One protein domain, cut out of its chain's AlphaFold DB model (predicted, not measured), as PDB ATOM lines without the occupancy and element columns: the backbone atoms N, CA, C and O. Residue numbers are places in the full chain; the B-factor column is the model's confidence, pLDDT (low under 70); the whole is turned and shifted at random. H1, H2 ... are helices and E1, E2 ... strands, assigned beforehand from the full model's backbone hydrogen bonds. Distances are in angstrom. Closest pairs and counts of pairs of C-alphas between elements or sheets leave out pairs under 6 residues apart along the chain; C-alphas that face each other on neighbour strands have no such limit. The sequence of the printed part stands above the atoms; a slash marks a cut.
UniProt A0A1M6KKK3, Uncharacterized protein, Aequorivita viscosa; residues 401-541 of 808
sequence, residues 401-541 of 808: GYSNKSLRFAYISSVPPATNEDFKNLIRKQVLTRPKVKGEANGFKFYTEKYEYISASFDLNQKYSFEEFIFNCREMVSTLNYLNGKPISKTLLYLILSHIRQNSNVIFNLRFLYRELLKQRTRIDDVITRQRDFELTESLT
ATOM      1  N   GLY A 401     141.214 111.284 141.402       92.06
ATOM      2  CA  GLY A 401     140.815 110.349 142.437       92.06
ATOM      3  C   GLY A 401     139.334 110.015 142.379       92.06
ATOM      4  O   GLY A 401     138.602 110.459 141.497       92.06
ATOM      5  N   TYR A 402     138.885 109.235 143.359       90.88
ATOM      6  CA  TYR A 402     137.493 108.815 143.480       90.88
ATOM      7  C   TYR A 402     136.915 109.191 144.836       90.88
ATOM      8  O   TYR A 402     137.515 108.964 145.886       90.88
ATOM      9  N   SER A 403     135.698 109.719 144.806       86.81
ATOM     10  CA  SER A 403     134.876 109.963 145.983       86.81
ATOM     11  C   SER A 403     134.037 108.740 146.353       86.81
ATOM     12  O   SER A 403     133.787 107.841 145.550       86.81
ATOM     13  N   ASN A 404     133.504 108.751 147.577       80.12
ATOM     14  CA  ASN A 404     132.512 107.773 148.037       80.12
ATOM     15  C   ASN A 404     131.068 108.169 147.667       80.12
ATOM     16  O   ASN A 404     130.113 107.676 148.270       80.12
ATOM     17  N   LYS A 405     130.898 109.102 146.723       81.81
ATOM     18  CA  LYS A 405     129.598 109.640 146.328       81.81
ATOM     19  C   LYS A 405     128.738 108.562 145.675       81.81
ATOM     20  O   LYS A 405     129.159 107.885 144.741       81.81
ATOM     21  N   SER A 406     127.507 108.423 146.163       72.31
ATOM     22  CA  SER A 406     126.509 107.535 145.568       72.31
ATOM     23  C   SER A 406     125.879 108.204 144.349       72.31
ATOM     24  O   SER A 406     125.324 109.298 144.460       72.31
ATOM     25  N   LEU A 407     125.915 107.532 143.202       76.75
ATOM     26  CA  LEU A 407     125.329 108.023 141.954       76.75
ATOM     27  C   LEU A 407     123.859 107.586 141.874       76.75
ATOM     28  O   LEU A 407     123.509 106.478 142.281       76.75
ATOM     29  N   ARG A 408     122.976 108.492 141.434       63.53
ATOM     30  CA  ARG A 408     121.513 108.278 141.452       63.53
ATOM     31  C   ARG A 408     121.017 107.394 140.310       63.53
ATOM     32  O   ARG A 408     119.977 106.755 140.442       63.53
ATOM     33  N   PHE A 409     121.746 107.379 139.202       70.31
ATOM     34  CA  PHE A 409     121.349 106.713 137.967       70.31
ATOM     35  C   PHE A 409     122.395 105.682 137.568       70.31
ATOM     36  O   PHE A 409     123.551 105.804 137.957       70.31
ATOM     37  N   ALA A 410     121.983 104.674 136.795       67.12
ATOM     38  CA  ALA A 410     122.873 103.632 136.279       67.12
ATOM     39  C   ALA A 410     123.727 104.105 135.094       67.12
ATOM     40  O   ALA A 410     124.783 103.531 134.856       67.12
ATOM     41  N   TYR A 411     123.321 105.186 134.427       76.88
ATOM     42  CA  TYR A 411     124.091 105.868 133.391       76.88
ATOM     43  C   TYR A 411     123.980 107.378 133.593       76.88
ATOM     44  O   TYR A 411     122.879 107.882 133.843       76.88
ATOM     45  N   ILE A 412     125.096 108.092 133.471       82.00
ATOM     46  CA  ILE A 412     125.128 109.555 133.498       82.00
ATOM     47  C   ILE A 412     126.031 110.024 132.359       82.00
ATOM     48  O   ILE A 412     127.208 109.695 132.313       82.00
ATOM     49  N   SER A 413     125.484 110.816 131.439       90.62
ATOM     50  CA  SER A 413     126.250 111.350 130.309       90.62
ATOM     51  C   SER A 413     127.276 112.389 130.765       90.62
ATOM     52  O   SER A 413     126.954 113.246 131.592       90.62
ATOM     53  N   SER A 414     128.478 112.361 130.182       94.19
ATOM     54  CA  SER A 414     129.496 113.407 130.354       94.19
ATOM     55  C   SER A 414     129.083 114.766 129.780       94.19
ATOM     56  O   SER A 414     129.593 115.791 130.225       94.19
ATOM     57  N   VAL A 415     128.126 114.797 128.845       92.94
ATOM     58  CA  VAL A 415     127.595 116.034 128.260       92.94
ATOM     59  C   VAL A 415     126.223 116.348 128.883       92.94
ATOM     60  O   VAL A 415     125.337 115.487 128.849       92.94
ATOM     61  N   PRO A 416     126.001 117.560 129.430       90.31
ATOM     62  CA  PRO A 416     124.729 117.952 130.051       90.31
ATOM     63  C   PRO A 416     123.541 117.813 129.097       90.31
ATOM     64  O   PRO A 416     123.727 118.055 127.909       90.31
ATOM     65  N   PRO A 417     122.315 117.482 129.550       84.25
ATOM     66  CA  PRO A 417     121.125 117.383 128.692       84.25
ATOM     67  C   PRO A 417     120.776 118.709 127.982       84.25
ATOM     68  O   PRO A 417     121.172 119.785 128.411       84.25
ATOM     69  N   ALA A 418     120.034 118.642 126.869       81.12
ATOM     70  CA  ALA A 418     119.633 119.802 126.045       81.12
ATOM     71  C   ALA A 418     118.538 120.681 126.676       81.12
ATOM     72  O   ALA A 418     117.905 121.474 125.991       81.12
ATOM     73  N   THR A 419     118.304 120.528 127.977       76.19
ATOM     74  CA  THR A 419     117.324 121.306 128.743       76.19
ATOM     75  C   THR A 419     117.859 122.666 129.181       76.19
ATOM     76  O   THR A 419     117.080 123.509 129.600       76.19
ATOM     77  N   ASN A 420     119.177 122.869 129.137       75.88
ATOM     78  CA  ASN A 420     119.796 124.170 129.365       75.88
ATOM     79  C   ASN A 420     119.985 124.868 128.005       75.88
ATOM     80  O   ASN A 420     120.477 124.240 127.062       75.88
ATOM     81  N   GLU A 421     119.592 126.140 127.920       81.12
ATOM     82  CA  GLU A 421     119.654 126.962 126.707       81.12
ATOM     83  C   GLU A 421     121.071 126.990 126.103       81.12
ATOM     84  O   GLU A 421     121.215 126.851 124.888       81.12
ATOM     85  N   ASP A 422     122.116 126.993 126.944       81.75
ATOM     86  CA  ASP A 422     123.530 126.928 126.526       81.75
ATOM     87  C   ASP A 422     123.862 125.669 125.703       81.75
ATOM     88  O   ASP A 422     124.808 125.639 124.915       81.75
ATOM     89  N   PHE A 423     123.089 124.599 125.893       86.81
ATOM     90  CA  PHE A 423     123.354 123.270 125.351       86.81
ATOM     91  C   PHE A 423     122.332 122.805 124.312       86.81
ATOM     92  O   PHE A 423     122.511 121.728 123.731       86.81
ATOM     93  N   LYS A 424     121.259 123.570 124.098       85.06
ATOM     94  CA  LYS A 424     120.111 123.206 123.254       85.06
ATOM     95  C   LYS A 424     120.500 122.980 121.794       85.06
ATOM     96  O   LYS A 424     120.031 122.037 121.168       85.06
ATOM     97  N   ASN A 425     121.438 123.786 121.301       85.19
ATOM     98  CA  ASN A 425     121.909 123.750 119.915       85.19
ATOM     99  C   ASN A 425     123.124 122.832 119.699       85.19
ATOM    100  O   ASN A 425     123.647 122.760 118.591       85.19
ATOM    101  N   LEU A 426     123.611 122.157 120.746       88.31
ATOM    102  CA  LEU A 426     124.804 121.320 120.652       88.31
ATOM    103  C   LEU A 426     124.451 119.950 120.057       88.31
ATOM    104  O   LEU A 426     123.755 119.156 120.700       88.31
ATOM    105  N   ILE A 427     124.986 119.639 118.874       88.56
ATOM    106  CA  ILE A 427     124.923 118.302 118.274       88.56
ATOM    107  C   ILE A 427     125.920 117.407 119.009       88.56
ATOM    108  O   ILE A 427     127.122 117.659 119.026       88.56
ATOM    109  N   ARG A 428     125.417 116.355 119.658       89.12
ATOM    110  CA  ARG A 428     126.227 115.468 120.524       89.12
ATOM    111  C   ARG A 428     126.298 114.046 120.017       89.12
ATOM    112  O   ARG A 428     127.127 113.266 120.480       89.12
ATOM    113  N   LYS A 429     125.362 113.701 119.141       89.00
ATOM    114  CA  LYS A 429     125.220 112.381 118.569       89.00
ATOM    115  C   LYS A 429     124.704 112.505 117.150       89.00
ATOM    116  O   LYS A 429     123.712 113.193 116.923       89.00
ATOM    117  N   GLN A 430     125.328 111.767 116.248       87.94
ATOM    118  CA  GLN A 430     124.875 111.590 114.878       87.94
ATOM    119  C   GLN A 430     124.796 110.095 114.594       87.94
ATOM    120  O   GLN A 430     125.715 109.347 114.913       87.94
ATOM    121  N   VAL A 431     123.667 109.650 114.051       84.19
ATOM    122  CA  VAL A 431     123.495 108.272 113.580       84.19
ATOM    123  C   VAL A 431     123.845 108.275 112.096       84.19
ATOM    124  O   VAL A 431     123.255 109.061 111.360       84.19
ATOM    125  N   LEU A 432     124.812 107.453 111.683       82.19
ATOM    126  CA  LEU A 432     125.293 107.416 110.296       82.19
ATOM    127  C   LEU A 432     124.294 106.677 109.402       82.19
ATOM    128  O   LEU A 432     123.879 107.180 108.364       82.19
ATOM    129  N   THR A 433     123.832 105.521 109.870       78.62
ATOM    130  CA  THR A 433     122.812 104.688 109.229       78.62
ATOM    131  C   THR A 433     121.713 104.406 110.239       78.62
ATOM    132  O   THR A 433     121.977 103.895 111.318       78.62
ATOM    133  N   ARG A 434     120.463 104.789 109.957       72.88
ATOM    134  CA  ARG A 434     119.344 104.567 110.888       72.88
ATOM    135  C   ARG A 434     118.506 103.380 110.398       72.88
ATOM    136  O   ARG A 434     117.814 103.542 109.396       72.88
ATOM    137  N   PRO A 435     118.527 102.217 111.072       74.44
ATOM    138  CA  PRO A 435     117.753 101.066 110.631       74.44
ATOM    139  C   PRO A 435     116.264 101.288 110.878       74.44
ATOM    140  O   PRO A 435     115.860 102.174 111.644       74.44
ATOM    141  N   LYS A 436     115.433 100.436 110.276       76.75
ATOM    142  CA  LYS A 436     113.999 100.416 110.571       76.75
ATOM    143  C   LYS A 436     113.780 100.017 112.030       76.75
ATOM    144  O   LYS A 436     114.476  99.157 112.566       76.75
ATOM    145  N   VAL A 437     112.812 100.650 112.685       71.00
ATOM    146  CA  VAL A 437     112.406 100.270 114.042       71.00
ATOM    147  C   VAL A 437     111.606  98.970 113.941       71.00
ATOM    148  O   VAL A 437     110.546  98.945 113.324       71.00
ATOM    149  N   LYS A 438     112.123  97.890 114.532       66.44
ATOM    150  CA  LYS A 438     111.463  96.582 114.650       66.44
ATOM    151  C   LYS A 438     110.300  96.621 115.649       66.44
ATOM    152  O   LYS A 438     109.336  95.883 115.500       66.44
ATOM    153  N   GLY A 439     110.387  97.480 116.665       60.25
ATOM    154  CA  GLY A 439     109.331  97.693 117.653       60.25
ATOM    155  C   GLY A 439     109.765  98.632 118.776       60.25
ATOM    156  O   GLY A 439     110.925  99.036 118.841       60.25
ATOM    157  N   GLU A 440     108.848  98.962 119.682       58.22
ATOM    158  CA  GLU A 440     109.147  99.735 120.890       58.22
ATOM    159  C   GLU A 440     108.584  99.031 122.129       58.22
ATOM    160  O   GLU A 440     107.450  98.558 122.122       58.22
ATOM    161  N   ALA A 441     109.360  98.959 123.213       45.88
ATOM    162  CA  ALA A 441     108.875  98.450 124.496       45.88
ATOM    163  C   ALA A 441     109.533  99.191 125.661       45.88
ATOM    164  O   ALA A 441     110.752  99.346 125.707       45.88
ATOM    165  N   ASN A 442     108.725  99.629 126.633       44.44
ATOM    166  CA  ASN A 442     109.183 100.327 127.843       44.44
ATOM    167  C   ASN A 442     110.111 101.531 127.559       44.44
ATOM    168  O   ASN A 442     111.061 101.769 128.303       44.44
ATOM    169  N   GLY A 443     109.859 102.267 126.471       45.59
ATOM    170  CA  GLY A 443     110.666 103.421 126.056       45.59
ATOM    171  C   GLY A 443     111.950 103.078 125.288       45.59
ATOM    172  O   GLY A 443     112.702 103.982 124.929       45.59
ATOM    173  N   PHE A 444     112.207 101.798 125.004       50.03
ATOM    174  CA  PHE A 444     113.309 101.362 124.145       50.03
ATOM    175  C   PHE A 444     112.809 101.097 122.728       50.03
ATOM    176  O   PHE A 444     111.831 100.377 122.548       50.03
ATOM    177  N   LYS A 445     113.509 101.653 121.733       57.47
ATOM    178  CA  LYS A 445     113.310 101.345 120.313       57.47
ATOM    179  C   LYS A 445     114.244 100.208 119.913       57.47
ATOM    180  O   LYS A 445     115.453 100.305 120.133       57.47
ATOM    181  N   PHE A 446     113.682  99.162 119.328       61.59
ATOM    182  CA  PHE A 446     114.402  98.032 118.752       61.59
ATOM    183  C   PHE A 446     114.549  98.272 117.259       61.59
ATOM    184  O   PHE A 446     113.605  98.734 116.626       61.59
ATOM    185  N   TYR A 447     115.710  97.965 116.698       68.38
ATOM    186  CA  TYR A 447     116.013  98.202 115.290       68.38
ATOM    187  C   TYR A 447     116.214  96.871 114.565       68.38
ATOM    188  O   TYR A 447     116.531  95.871 115.204       68.38
ATOM    189  N   THR A 448     115.972  96.841 113.257       67.62
ATOM    190  CA  THR A 448     116.090  95.622 112.442       67.62
ATOM    191  C   THR A 448     117.534  95.176 112.235       67.62
ATOM    192  O   THR A 448     117.756  94.003 111.970       67.62
ATOM    193  N   GLU A 449     118.501  96.090 112.353       73.31
ATOM    194  CA  GLU A 449     119.919  95.857 112.062       73.31
ATOM    195  C   GLU A 449     120.811  96.624 113.053       73.31
ATOM    196  O   GLU A 449     120.347  97.529 113.766       73.31
ATOM    197  N   LYS A 450     122.106  96.272 113.090       73.88
ATOM    198  CA  LYS A 450     123.131  97.048 113.803       73.88
ATOM    199  C   LYS A 450     123.223  98.436 113.178       73.88
ATOM    200  O   LYS A 450     123.009  98.606 111.982       73.88
ATOM    201  N   TYR A 451     123.548  99.433 113.994       76.50
ATOM    202  CA  TYR A 451     123.778 100.771 113.467       76.50
ATOM    203  C   TYR A 451     124.971 101.473 114.064       76.50
ATOM    204  O   TYR A 451     125.297 101.315 115.246       76.50
ATOM    205  N   GLU A 452     125.569 102.302 113.221       84.81
ATOM    206  CA  GLU A 452     126.732 103.098 113.547       84.81
ATOM    207  C   GLU A 452     126.323 104.506 113.963       84.81
ATOM    208  O   GLU A 452     125.407 105.128 113.408       84.81
ATOM    209  N   TYR A 453     126.993 105.023 114.981       86.50
ATOM    210  CA  TYR A 453     126.769 106.369 115.463       86.50
ATOM    211  C   TYR A 453     128.043 106.964 116.040       86.50
ATOM    212  O   TYR A 453     128.845 106.285 116.673       86.50
ATOM    213  N   ILE A 454     128.174 108.272 115.898       88.44
ATOM    214  CA  ILE A 454     129.201 109.072 116.557       88.44
ATOM    215  C   ILE A 454     128.550 109.716 117.777       88.44
ATOM    216  O   ILE A 454     127.411 110.186 117.701       88.44
ATOM    217  N   SER A 455     129.225 109.710 118.926       91.88
ATOM    218  CA  SER A 455     128.702 110.283 120.169       91.88
ATOM    219  C   SER A 455     129.816 110.896 120.995       91.88
ATOM    220  O   SER A 455     130.697 110.181 121.452       91.88
ATOM    221  N   ALA A 456     129.683 112.180 121.315       92.75
ATOM    222  CA  ALA A 456     130.627 112.874 122.181       92.75
ATOM    223  C   ALA A 456     130.567 112.432 123.651       92.75
ATOM    224  O   ALA A 456     131.491 112.688 124.413       92.75
ATOM    225  N   SER A 457     129.473 111.807 124.096       92.81
ATOM    226  CA  SER A 457     129.321 111.458 125.510       92.81
ATOM    227  C   SER A 457     129.941 110.115 125.891       92.81
ATOM    228  O   SER A 457     129.791 109.129 125.162       92.81
ATOM    229  N   PHE A 458     130.497 110.051 127.099       93.06
ATOM    230  CA  PHE A 458     130.874 108.825 127.810       93.06
ATOM    231  C   PHE A 458     130.117 108.716 129.150       93.06
ATOM    232  O   PHE A 458     129.429 109.658 129.550       93.06
ATOM    233  N   ASP A 459     130.167 107.547 129.798       89.38
ATOM    234  CA  ASP A 459     129.388 107.250 131.011       89.38
ATOM    235  C   ASP A 459     130.143 107.589 132.301       89.38
ATOM    236  O   ASP A 459     131.027 106.863 132.739       89.38
ATOM    237  N   LEU A 460     129.717 108.635 132.997       88.81
ATOM    238  CA  LEU A 460     130.331 109.087 134.245       88.81
ATOM    239  C   LEU A 460     130.247 108.090 135.410       88.81
ATOM    240  O   LEU A 460     130.877 108.319 136.444       88.81
ATOM    241  N   ASN A 461     129.470 107.015 135.280       83.44
ATOM    242  CA  ASN A 461     129.395 105.962 136.290       83.44
ATOM    243  C   ASN A 461     130.476 104.889 136.150       83.44
ATOM    244  O   ASN A 461     130.649 104.077 137.068       83.44
ATOM    245  N   GLN A 462     131.172 104.841 135.016       83.31
ATOM    246  CA  GLN A 462     132.272 103.909 134.824       83.31
ATOM    247  C   GLN A 462     133.489 104.333 135.647       83.31
ATOM    248  O   GLN A 462     133.673 105.497 136.000       83.31
ATOM    249  N   LYS A 463     134.323 103.348 135.980       87.81
ATOM    250  CA  LYS A 463     135.645 103.615 136.535       87.81
ATOM    251  C   LYS A 463     136.631 103.782 135.391       87.81
ATOM    252  O   LYS A 463     136.662 102.960 134.487       87.81
ATOM    253  N   TYR A 464     137.444 104.807 135.526       88.31
ATOM    254  CA  TYR A 464     138.525 105.203 134.645       88.31
ATOM    255  C   TYR A 464     139.850 105.244 135.417       88.31
ATOM    256  O   TYR A 464     139.909 105.718 136.560       88.31
ATOM    257  N   SER A 465     140.929 104.800 134.791       92.25
ATOM    258  CA  SER A 465     142.262 105.326 135.090       92.25
ATOM    259  C   SER A 465     142.320 106.823 134.761       92.25
ATOM    260  O   SER A 465     141.427 107.375 134.107       92.25
ATOM    261  N   PHE A 466     143.358 107.507 135.239       89.12
ATOM    262  CA  PHE A 466     143.527 108.922 134.925       89.12
ATOM    263  C   PHE A 466     143.689 109.125 133.410       89.12
ATOM    264  O   PHE A 466     143.045 109.992 132.822       89.12
ATOM    265  N   GLU A 467     144.482 108.272 132.770       92.31
ATOM    266  CA  GLU A 467     144.775 108.292 131.342       92.31
ATOM    267  C   GLU A 467     143.509 108.069 130.509       92.31
ATOM    268  O   GLU A 467     143.243 108.845 129.590       92.31
ATOM    269  N   GLU A 468     142.685 107.078 130.866       94.06
ATOM    270  CA  GLU A 468     141.396 106.824 130.206       94.06
ATOM    271  C   GLU A 468     140.428 107.996 130.380       94.06
ATOM    272  O   GLU A 468     139.740 108.377 129.437       94.06
ATOM    273  N   PHE A 469     140.365 108.597 131.572       94.38
ATOM    274  CA  PHE A 469     139.480 109.736 131.813       94.38
ATOM    275  C   PHE A 469     139.883 110.952 130.973       94.38
ATOM    276  O   PHE A 469     139.027 111.599 130.364       94.38
ATOM    277  N   ILE A 470     141.184 111.246 130.908       92.50
ATOM    278  CA  ILE A 470     141.717 112.311 130.056       92.50
ATOM    279  C   ILE A 470     141.454 111.994 128.586       92.50
ATOM    280  O   ILE A 470     140.978 112.870 127.867       92.50
ATOM    281  N   PHE A 471     141.712 110.762 128.143       92.50
ATOM    282  CA  PHE A 471     141.434 110.323 126.778       92.50
ATOM    283  C   PHE A 471     139.957 110.514 126.417       92.50
ATOM    284  O   PHE A 471     139.658 111.183 125.435       92.50
ATOM    285  N   ASN A 472     139.032 110.063 127.263       94.81
ATOM    286  CA  ASN A 472     137.594 110.223 127.043       94.81
ATOM    287  C   ASN A 472     137.163 111.697 127.015       94.81
ATOM    288  O   ASN A 472     136.287 112.079 126.239       94.81
ATOM    289  N   CYS A 473     137.780 112.557 127.833       95.56
ATOM    290  CA  CYS A 473     137.535 113.999 127.766       95.56
ATOM    291  C   CYS A 473     138.048 114.612 126.452       95.56
ATOM    292  O   CYS A 473     137.385 115.483 125.889       95.56
ATOM    293  N   ARG A 474     139.200 114.153 125.952       94.19
ATOM    294  CA  ARG A 474     139.773 114.572 124.664       94.19
ATOM    295  C   ARG A 474     138.908 114.111 123.490       94.19
ATOM    296  O   ARG A 474     138.563 114.938 122.649       94.19
ATOM    297  N   GLU A 475     138.501 112.842 123.484       94.62
ATOM    298  CA  GLU A 475     137.568 112.243 122.517       94.62
ATOM    299  C   GLU A 475     136.253 113.031 122.484       94.62
ATOM    300  O   GLU A 475     135.778 113.425 121.418       94.62
ATOM    301  N   MET A 476     135.697 113.342 123.661       95.81
ATOM    302  CA  MET A 476     134.485 114.148 123.803       95.81
ATOM    303  C   MET A 476     134.637 115.523 123.145       95.81
ATOM    304  O   MET A 476     133.766 115.917 122.371       95.81
ATOM    305  N   VAL A 477     135.714 116.264 123.431       95.62
ATOM    306  CA  VAL A 477     135.929 117.608 122.864       95.62
ATOM    307  C   VAL A 477     136.142 117.547 121.349       95.62
ATOM    308  O   VAL A 477     135.489 118.298 120.624       95.62
ATOM    309  N   SER A 478     136.985 116.633 120.859       93.44
ATOM    310  CA  SER A 478     137.203 116.427 119.419       93.44
ATOM    311  C   SER A 478     135.895 116.072 118.703       93.44
ATOM    312  O   SER A 478     135.562 116.676 117.684       93.44
ATOM    313  N   THR A 479     135.095 115.173 119.282       93.88
ATOM    314  CA  THR A 479     133.804 114.760 118.722       93.88
ATOM    315  C   THR A 479     132.776 115.891 118.739       93.88
ATOM    316  O   THR A 479     132.047 116.061 117.765       93.88
ATOM    317  N   LEU A 480     132.716 116.710 119.797       93.75
ATOM    318  CA  LEU A 480     131.848 117.896 119.815       93.75
ATOM    319  C   LEU A 480     132.253 118.896 118.735       93.75
ATOM    320  O   LEU A 480     131.384 119.392 118.021       93.75
ATOM    321  N   ASN A 481     133.549 119.165 118.577       92.94
ATOM    322  CA  ASN A 481     134.024 120.076 117.541       92.94
ATOM    323  C   ASN A 481     133.688 119.556 116.135       92.94
ATOM    324  O   ASN A 481     133.239 120.333 115.294       92.94
ATOM    325  N   TYR A 482     133.866 118.252 115.902       92.44
ATOM    326  CA  TYR A 482     133.524 117.588 114.644       92.44
ATOM    327  C   TYR A 482     132.025 117.693 114.338       92.44
ATOM    328  O   TYR A 482     131.642 118.237 113.306       92.44
ATOM    329  N   LEU A 483     131.168 117.254 115.266       90.69
ATOM    330  CA  LEU A 483     129.716 117.216 115.067       90.69
ATOM    331  C   LEU A 483     129.085 118.601 114.878       90.69
ATOM    332  O   LEU A 483     128.044 118.712 114.240       90.69
ATOM    333  N   ASN A 484     129.679 119.648 115.454       91.06
ATOM    334  CA  ASN A 484     129.149 121.012 115.375       91.06
ATOM    335  C   ASN A 484     129.851 121.869 114.312       91.06
ATOM    336  O   ASN A 484     129.492 123.036 114.152       91.06
ATOM    337  N   GLY A 485     130.867 121.333 113.625       90.06
ATOM    338  CA  GLY A 485     131.642 122.044 112.604       90.06
ATOM    339  C   GLY A 485     132.417 123.266 113.116       90.06
ATOM    340  O   GLY A 485     132.897 124.066 112.317       90.06
ATOM    341  N   LYS A 486     132.528 123.451 114.438       90.81
ATOM    342  CA  LYS A 486     133.201 124.597 115.062       90.81
ATOM    343  C   LYS A 486     133.792 124.232 116.424       90.81
ATOM    344  O   LYS A 486     133.224 123.383 117.113       90.81
ATOM    345  N   PRO A 487     134.885 124.892 116.852       91.31
ATOM    346  CA  PRO A 487     135.418 124.718 118.196       91.31
ATOM    347  C   PRO A 487     134.385 125.072 119.265       91.31
ATOM    348  O   PRO A 487     133.679 126.080 119.162       91.31
ATOM    349  N   ILE A 488     134.319 124.259 120.314       91.44
ATOM    350  CA  ILE A 488     133.464 124.528 121.460       91.44
ATOM    351  C   ILE A 488     133.907 125.814 122.175       91.44
ATOM    352  O   ILE A 488     135.101 126.105 122.288       91.44
ATOM    353  N   SER A 489     132.952 126.605 122.669       91.69
ATOM    354  CA  SER A 489     133.292 127.845 123.372       91.69
ATOM    355  C   SER A 489     133.940 127.556 124.732       91.69
ATOM    356  O   SER A 489     133.650 126.550 125.384       91.69
ATOM    357  N   LYS A 490     134.797 128.478 125.190       91.75
ATOM    358  CA  LYS A 490     135.456 128.429 126.507       91.75
ATOM    359  C   LYS A 490     134.448 128.219 127.643       91.75
ATOM    360  O   LYS A 490     134.623 127.334 128.476       91.75
ATOM    361  N   THR A 491     133.368 128.997 127.630       91.06
ATOM    362  CA  THR A 491     132.283 128.909 128.612       91.06
ATOM    363  C   THR A 491     131.615 127.538 128.582       91.06
ATOM    364  O   THR A 491     131.458 126.909 129.626       91.06
ATOM    365  N   LEU A 492     131.289 127.025 127.392       91.69
ATOM    366  CA  LEU A 492     130.593 125.749 127.258       91.69
ATOM    367  C   LEU A 492     131.464 124.570 127.717       91.69
ATOM    368  O   LEU A 492     130.976 123.691 128.422       91.69
ATOM    369  N   LEU A 493     132.766 124.583 127.407       94.56
ATOM    370  CA  LEU A 493     133.711 123.582 127.909       94.56
ATOM    371  C   LEU A 493     133.783 123.584 129.440       94.56
ATOM    372  O   LEU A 493     133.730 122.523 130.061       94.56
ATOM    373  N   TYR A 494     133.874 124.766 130.054       92.69
ATOM    374  CA  TYR A 494     133.889 124.887 131.511       92.69
ATOM    375  C   TYR A 494     132.607 124.310 132.136       92.69
ATOM    376  O   TYR A 494     132.684 123.543 133.099       92.69
ATOM    377  N   LEU A 495     131.436 124.603 131.557       93.06
ATOM    378  CA  LEU A 495     130.148 124.071 132.017       93.06
ATOM    379  C   LEU A 495     130.061 122.541 131.884       93.06
ATOM    380  O   LEU A 495     129.564 121.880 132.796       93.06
ATOM    381  N   ILE A 496     130.586 121.959 130.799       95.38
ATOM    382  CA  ILE A 496     130.671 120.496 130.634       95.38
ATOM    383  C   ILE A 496     131.538 119.883 131.735       95.38
ATOM    384  O   ILE A 496     131.102 118.958 132.417       95.38
ATOM    385  N   LEU A 497     132.744 120.407 131.964       95.12
ATOM    386  CA  LEU A 497     133.635 119.886 133.006       95.12
ATOM    387  C   LEU A 497     133.035 120.039 134.411       95.12
ATOM    388  O   LEU A 497     133.171 119.145 135.248       95.12
ATOM    389  N   SER A 498     132.312 121.133 134.649       93.06
ATOM    390  CA  SER A 498     131.584 121.373 135.899       93.06
ATOM    391  C   SER A 498     130.483 120.333 136.104       93.06
ATOM    392  O   SER A 498     130.368 119.755 137.185       93.06
ATOM    393  N   HIS A 499     129.733 120.010 135.048       93.25
ATOM    394  CA  HIS A 499     128.744 118.933 135.062       93.25
ATOM    395  C   HIS A 499     129.372 117.568 135.340       93.25
ATOM    396  O   HIS A 499     128.820 116.805 136.135       93.25
ATOM    397  N   ILE A 500     130.532 117.267 134.749       94.75
ATOM    398  CA  ILE A 500     131.259 116.019 135.014       94.75
ATOM    399  C   ILE A 500     131.657 115.935 136.492       94.75
ATOM    400  O   ILE A 500     131.378 114.929 137.150       94.75
ATOM    401  N   ARG A 501     132.238 117.003 137.053       92.12
ATOM    402  CA  ARG A 501     132.610 117.076 138.478       92.12
ATOM    403  C   ARG A 501     131.383 116.954 139.393       92.12
ATOM    404  O   ARG A 501     131.424 116.268 140.414       92.12
ATOM    405  N   GLN A 502     130.258 117.553 139.006       91.69
ATOM    406  CA  GLN A 502     129.009 117.512 139.764       91.69
ATOM    407  C   GLN A 502     128.295 116.155 139.708       91.69
ATOM    408  O   GLN A 502     127.635 115.792 140.685       91.69
ATOM    409  N   ASN A 503     128.383 115.407 138.610       90.31
ATOM    410  CA  ASN A 503     127.547 114.221 138.388       90.31
ATOM    411  C   ASN A 503     128.322 112.899 138.324       90.31
ATOM    412  O   ASN A 503     127.702 111.854 138.156       90.31
ATOM    413  N   SER A 504     129.638 112.919 138.525       90.88
ATOM    414  CA  SER A 504     130.462 111.714 138.665       90.88
ATOM    415  C   SER A 504     130.918 111.495 140.112       90.88
ATOM    416  O   SER A 504     130.685 112.317 141.009       90.88
ATOM    417  N   ASN A 505     131.561 110.352 140.346       90.38
ATOM    418  CA  ASN A 505     132.351 110.092 141.547       90.38
ATOM    419  C   ASN A 505     133.828 110.491 141.372       90.38
ATOM    420  O   ASN A 505     134.590 110.326 142.325       90.38
ATOM    421  N   VAL A 506     134.219 111.008 140.206       91.69
ATOM    422  CA  VAL A 506     135.592 111.394 139.879       91.69
ATOM    423  C   VAL A 506     135.917 112.737 140.533       91.69
ATOM    424  O   VAL A 506     135.153 113.697 140.447       91.69
ATOM    425  N   ILE A 507     137.066 112.800 141.196       93.44
ATOM    426  CA  ILE A 507     137.653 114.016 141.759       93.44
ATOM    427  C   ILE A 507     138.819 114.399 140.852       93.44
ATOM    428  O   ILE A 507     139.698 113.574 140.627       93.44
ATOM    429  N   PHE A 508     138.831 115.623 140.332       92.94
ATOM    430  CA  PHE A 508     139.906 116.123 139.473       92.94
ATOM    431  C   PHE A 508     139.968 117.643 139.516       92.94
ATOM    432  O   PHE A 508     138.925 118.280 139.679       92.94
ATOM    433  N   ASN A 509     141.145 118.229 139.285       91.38
ATOM    434  CA  ASN A 509     141.292 119.678 139.180       91.38
ATOM    435  C   ASN A 509     140.615 120.208 137.906       91.38
ATOM    436  O   ASN A 509     141.062 119.960 136.781       91.38
ATOM    437  N   LEU A 510     139.526 120.958 138.083       91.75
ATOM    438  CA  LEU A 510     138.695 121.405 136.970       91.75
ATOM    439  C   LEU A 510     139.450 122.385 136.072       91.75
ATOM    440  O   LEU A 510     139.380 122.279 134.848       91.75
ATOM    441  N   ARG A 511     140.194 123.327 136.663       89.75
ATOM    442  CA  ARG A 511     140.891 124.372 135.909       89.75
ATOM    443  C   ARG A 511     142.121 123.842 135.172       89.75
ATOM    444  O   ARG A 511     142.401 124.308 134.068       89.75
ATOM    445  N   PHE A 512     142.834 122.879 135.756       91.31
ATOM    446  CA  PHE A 512     143.915 122.149 135.098       91.31
ATOM    447  C   PHE A 512     143.380 121.440 133.855       91.31
ATOM    448  O   PHE A 512     143.839 121.725 132.749       91.31
ATOM    449  N   LEU A 513     142.345 120.607 134.016       92.88
ATOM    450  CA  LEU A 513     141.762 119.863 132.902       92.88
ATOM    451  C   LEU A 513     141.196 120.793 131.824       92.88
ATOM    452  O   LEU A 513     141.433 120.590 130.637       92.88
ATOM    453  N   TYR A 514     140.513 121.862 132.232       93.50
ATOM    454  CA  TYR A 514     140.030 122.903 131.330       93.50
ATOM    455  C   TYR A 514     141.156 123.495 130.472       93.50
ATOM    456  O   TYR A 514     141.019 123.599 129.255       93.50
ATOM    457  N   ARG A 515     142.294 123.851 131.081       90.44
ATOM    458  CA  ARG A 515     143.452 124.393 130.354       90.44
ATOM    459  C   ARG A 515     144.105 123.376 129.432       90.44
ATOM    460  O   ARG A 515     144.553 123.761 128.356       90.44
ATOM    461  N   GLU A 516     144.172 122.120 129.853       91.12
ATOM    462  CA  GLU A 516     144.710 121.040 129.030       91.12
ATOM    463  C   GLU A 516     143.847 120.806 127.787       91.12
ATOM    464  O   GLU A 516     144.377 120.742 126.680       91.12
ATOM    465  N   LEU A 517     142.521 120.790 127.936       92.75
ATOM    466  CA  LEU A 517     141.593 120.609 126.817       92.75
ATOM    467  C   LEU A 517     141.502 121.843 125.906       92.75
ATOM    468  O   LEU A 517     141.344 121.694 124.700       92.75
ATOM    469  N   LEU A 518     141.667 123.063 126.432       89.38
ATOM    470  CA  LEU A 518     141.672 124.282 125.608       89.38
ATOM    471  C   LEU A 518     142.816 124.347 124.592       89.38
ATOM    472  O   LEU A 518     142.684 125.010 123.565       89.38
ATOM    473  N   LYS A 519     143.958 123.724 124.891       84.88
ATOM    474  CA  LYS A 519     145.115 123.696 123.981       84.88
ATOM    475  C   LYS A 519     144.950 122.660 122.868       84.88
ATOM    476  O   LYS A 519     145.745 122.645 121.929       84.88
ATOM    477  N   GLN A 520     143.965 121.773 122.985       76.81
ATOM    478  CA  GLN A 520     143.777 120.675 122.057       76.81
ATOM    479  C   GLN A 520     143.179 121.178 120.742       76.81
ATOM    480  O   GLN A 520     142.170 121.879 120.712       76.81
ATOM    481  N   ARG A 521     143.798 120.778 119.629       76.69
ATOM    482  CA  ARG A 521     143.191 120.885 118.301       76.69
ATOM    483  C   ARG A 521     142.320 119.661 118.057       76.69
ATOM    484  O   ARG A 521     142.693 118.569 118.478       76.69
ATOM    485  N   THR A 522     141.209 119.840 117.351       77.56
ATOM    486  CA  THR A 522     140.376 118.724 116.892       77.56
ATOM    487  C   THR A 522     141.237 117.738 116.108       77.56
ATOM    488  O   THR A 522     141.903 118.135 115.151       77.56
ATOM    489  N   ARG A 523     141.228 116.467 116.513       78.69
ATOM    490  CA  ARG A 523     141.849 115.374 115.758       78.69
ATOM    491  C   ARG A 523     140.741 114.478 115.240       78.69
ATOM    492  O   ARG A 523     139.886 114.060 116.014       78.69
ATOM    493  N   ILE A 524     140.748 114.220 113.937       77.38
ATOM    494  CA  ILE A 524     139.744 113.357 113.304       77.38
ATOM    495  C   ILE A 524     139.885 111.923 113.828       77.38
ATOM    496  O   ILE A 524     138.875 111.280 114.079       77.38
ATOM    497  N   ASP A 525     141.113 111.483 114.112       79.56
ATOM    498  CA  ASP A 525     141.405 110.157 114.674       79.56
ATOM    499  C   ASP A 525     140.801 109.938 116.074       79.56
ATOM    500  O   ASP A 525     140.590 108.800 116.484       79.56
ATOM    501  N   ASP A 526     140.488 111.018 116.804       82.69
ATOM    502  CA  ASP A 526     139.797 110.933 118.096       82.69
ATOM    503  C   ASP A 526     138.276 110.719 117.918       82.69
ATOM    504  O   ASP A 526     137.570 110.501 118.898       82.69
ATOM    505  N   VAL A 527     137.720 110.840 116.707       87.00
ATOM    506  CA  VAL A 527     136.279 110.683 116.464       87.00
ATOM    507  C   VAL A 527     135.970 109.210 116.225       87.00
ATOM    508  O   VAL A 527     136.161 108.678 115.135       87.00
ATOM    509  N   ILE A 528     135.456 108.547 117.259       86.88
ATOM    510  CA  ILE A 528     135.177 107.113 117.213       86.88
ATOM    511  C   ILE A 528     133.744 106.858 116.736       86.88
ATOM    512  O   ILE A 528     132.762 107.243 117.385       86.88
ATOM    513  N   THR A 529     133.616 106.129 115.628       84.88
ATOM    514  CA  THR A 529     132.348 105.526 115.213       84.88
ATOM    515  C   THR A 529     132.044 104.334 116.112       84.88
ATOM    516  O   THR A 529     132.802 103.371 116.191       84.88
ATOM    517  N   ARG A 530     130.915 104.396 116.816       84.56
ATOM    518  CA  ARG A 530     130.450 103.343 117.717       84.56
ATOM    519  C   ARG A 530     129.367 102.533 117.026       84.56
ATOM    520  O   ARG A 530     128.462 103.099 116.420       84.56
ATOM    521  N   GLN A 531     129.400 101.218 117.190       77.19
ATOM    522  CA  GLN A 531     128.323 100.339 116.746       77.19
ATOM    523  C   GLN A 531     127.411  99.986 117.917       77.19
ATOM    524  O   GLN A 531     127.852  99.839 119.060       77.19
ATOM    525  N   ARG A 532     126.109  99.875 117.654       67.56
ATOM    526  CA  ARG A 532     125.148  99.339 118.618       67.56
ATOM    527  C   ARG A 532     124.670  97.982 118.134       67.56
ATOM    528  O   ARG A 532     123.964  97.899 117.132       67.56
ATOM    529  N   ASP A 533     125.069  96.950 118.865       56.59
ATOM    530  CA  ASP A 533     124.700  95.574 118.577       56.59
ATOM    531  C   ASP A 533     123.407  95.198 119.316       56.59
ATOM    532  O   ASP A 533     123.349  95.248 120.548       56.59
ATOM    533  N   PHE A 534     122.350  94.887 118.562       53.38
ATOM    534  CA  PHE A 534     121.043  94.510 119.108       53.38
ATOM    535  C   PHE A 534     120.827  92.997 119.186       53.38
ATOM    536  O   PHE A 534     119.840  92.591 119.806       53.38
ATOM    537  N   GLU A 535     121.731  92.164 118.659       45.47
ATOM    538  CA  GLU A 535     121.609  90.693 118.717       45.47
ATOM    539  C   GLU A 535     121.566  90.195 120.178       45.47
ATOM    540  O   GLU A 535     120.849  89.253 120.523       45.47
ATOM    541  N   LEU A 536     122.199  90.932 121.099       42.53
ATOM    542  CA  LEU A 536     122.144  90.679 122.544       42.53
ATOM    543  C   LEU A 536     120.747  90.909 123.160       42.53
ATOM    544  O   LEU A 536     120.420  90.324 124.190       42.53
ATOM    545  N   THR A 537     119.903  91.728 122.527       41.16
ATOM    546  CA  THR A 537     118.498  91.959 122.920       41.16
ATOM    547  C   THR A 537     117.528  90.988 122.255       41.16
ATOM    548  O   THR A 537     116.462  90.735 122.808       41.16
ATOM    549  N   GLU A 538     117.882  90.425 121.101       37.97
ATOM    550  CA  GLU A 538     117.043  89.467 120.376       37.97
ATOM    551  C   GLU A 538     116.997  88.095 121.073       37.97
ATOM    552  O   GLU A 538     115.964  87.430 121.073       37.97
ATOM    553  N   SER A 539     118.066  87.735 121.796       43.72
ATOM    554  CA  SER A 539     118.086  86.578 122.709       43.72
ATOM    555  C   SER A 539     117.226  86.756 123.976       43.72
ATOM    556  O   SER A 539     116.923  85.784 124.670       43.72
ATOM    557  N   LEU A 540     116.789  87.983 124.286       43.88
ATOM    558  CA  LEU A 540     115.946  88.309 125.437       43.88
ATOM    559  C   LEU A 540     114.487  88.477 124.992       43.88
ATOM    560  O   LEU A 540     113.915  89.568 125.031       43.88
ATOM    561  N   THR A 541     113.854  87.381 124.574       45.06
ATOM    562  CA  THR A 541     112.434  87.382 124.196       45.06
ATOM    563  C   THR A 541     111.537  87.504 125.431       45.06
ATOM    564  O   THR A 541     111.028  86.511 125.956       45.06
TER     565      THR A 541
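What this domain is: This is residues 401 to 541 of the 808 residues of an uncharacterized protein of Aequorivita viscosa (UniProt A0A1M6KKK3). A body of three helices, H2, H3 and H4, makes one end of this domain; the small sheet of E1, E4 and E6 leads away from one end of H2 to a thin far end that holds the hairpin E2 and E3 and the short helix H5. H1 sits beside H3, and the unnamed residues 401 to 420 run in from a short pairing with E5. The printed part has 141 residues, with five named helices and six named strands in the order H1 E1 E2 E3 E4 H2 H3 E5 H4 E6 H5. The three-stranded sheet runs E1, E4, E6, antiparallel throughout, and the class is mixed, helices and strands. The whole is compact, with a radius of gyration of the C-alphas of 16.4 A and spans of 47 by 38 by 30 A.

Where its parts are: Start at C-alpha 401, at (140.815, 110.349, 142.437), and go on to H1, residues 421 to 424. Then come E1, residues 429 to 431; E2, 437 to 441, 11.2 A; E3, 444 to 447; and E4, 451 to 455, 12.6 A. Find C-alpha 466 at (143.527, 108.922, 134.925); from there H2 runs 27.1 A to residue 484. H3 holds residues 490 to 503, 20.1 A, E5 506 to 508, H4 510 to 518, 12.1 A, and E6 529 to 532, 10.1 A. H5, residues 535 to 538, ends at (117.043, 89.467, 120.376).

How they stand to each other: Look first at inner strand E4: N 430 of E1 and O 454 are 3.0 A apart, and N 453 and O 530 of E6 are 2.8 A apart, both within hydrogen-bond range. H2 is on this sheet with its residues 475 to 483, making two layers, a helix on a sheet; the closest C-alphas of H2 and E4 are Thr 479 and Ser 455, 6.9 A apart. H2 and H4 only just touch, with 3 pairs of C-alphas within 8 A, the closest Arg 474 and Leu 517 at 6.7 A. H3 and H4 touch at Tyr 494 and Tyr 514, their closest C-alphas, 6.5 A apart, at a steep tilt of 44 degrees, opposite ways. H1 and H3 are close but not clearly touching, with the C-alphas of Asp 422 and Leu 492 closest at 7.2 A. E5 pairs with no named strand, but its residues 506 to 507 pair antiparallel with residues 401 to 402. In the hairpin E2 and E3, N 438 and O 446 are 2.7 A apart; E3 and H5 are only just apart, closest 8.4 A. In H2, H3 and H4 every O i to N i+4 pair is within hydrogen-bond range; H1 and H5 are too short for one.

The domain as a whole: The C-alphas farthest apart, Lys 519 and Thr 541, are 48.9 A apart. The printed part has no cut, and no link is long. Mean pLDDT of the printed part is 82.0; look for values under 70 at residues 408, 410, 438 to 448 and 532 to 541.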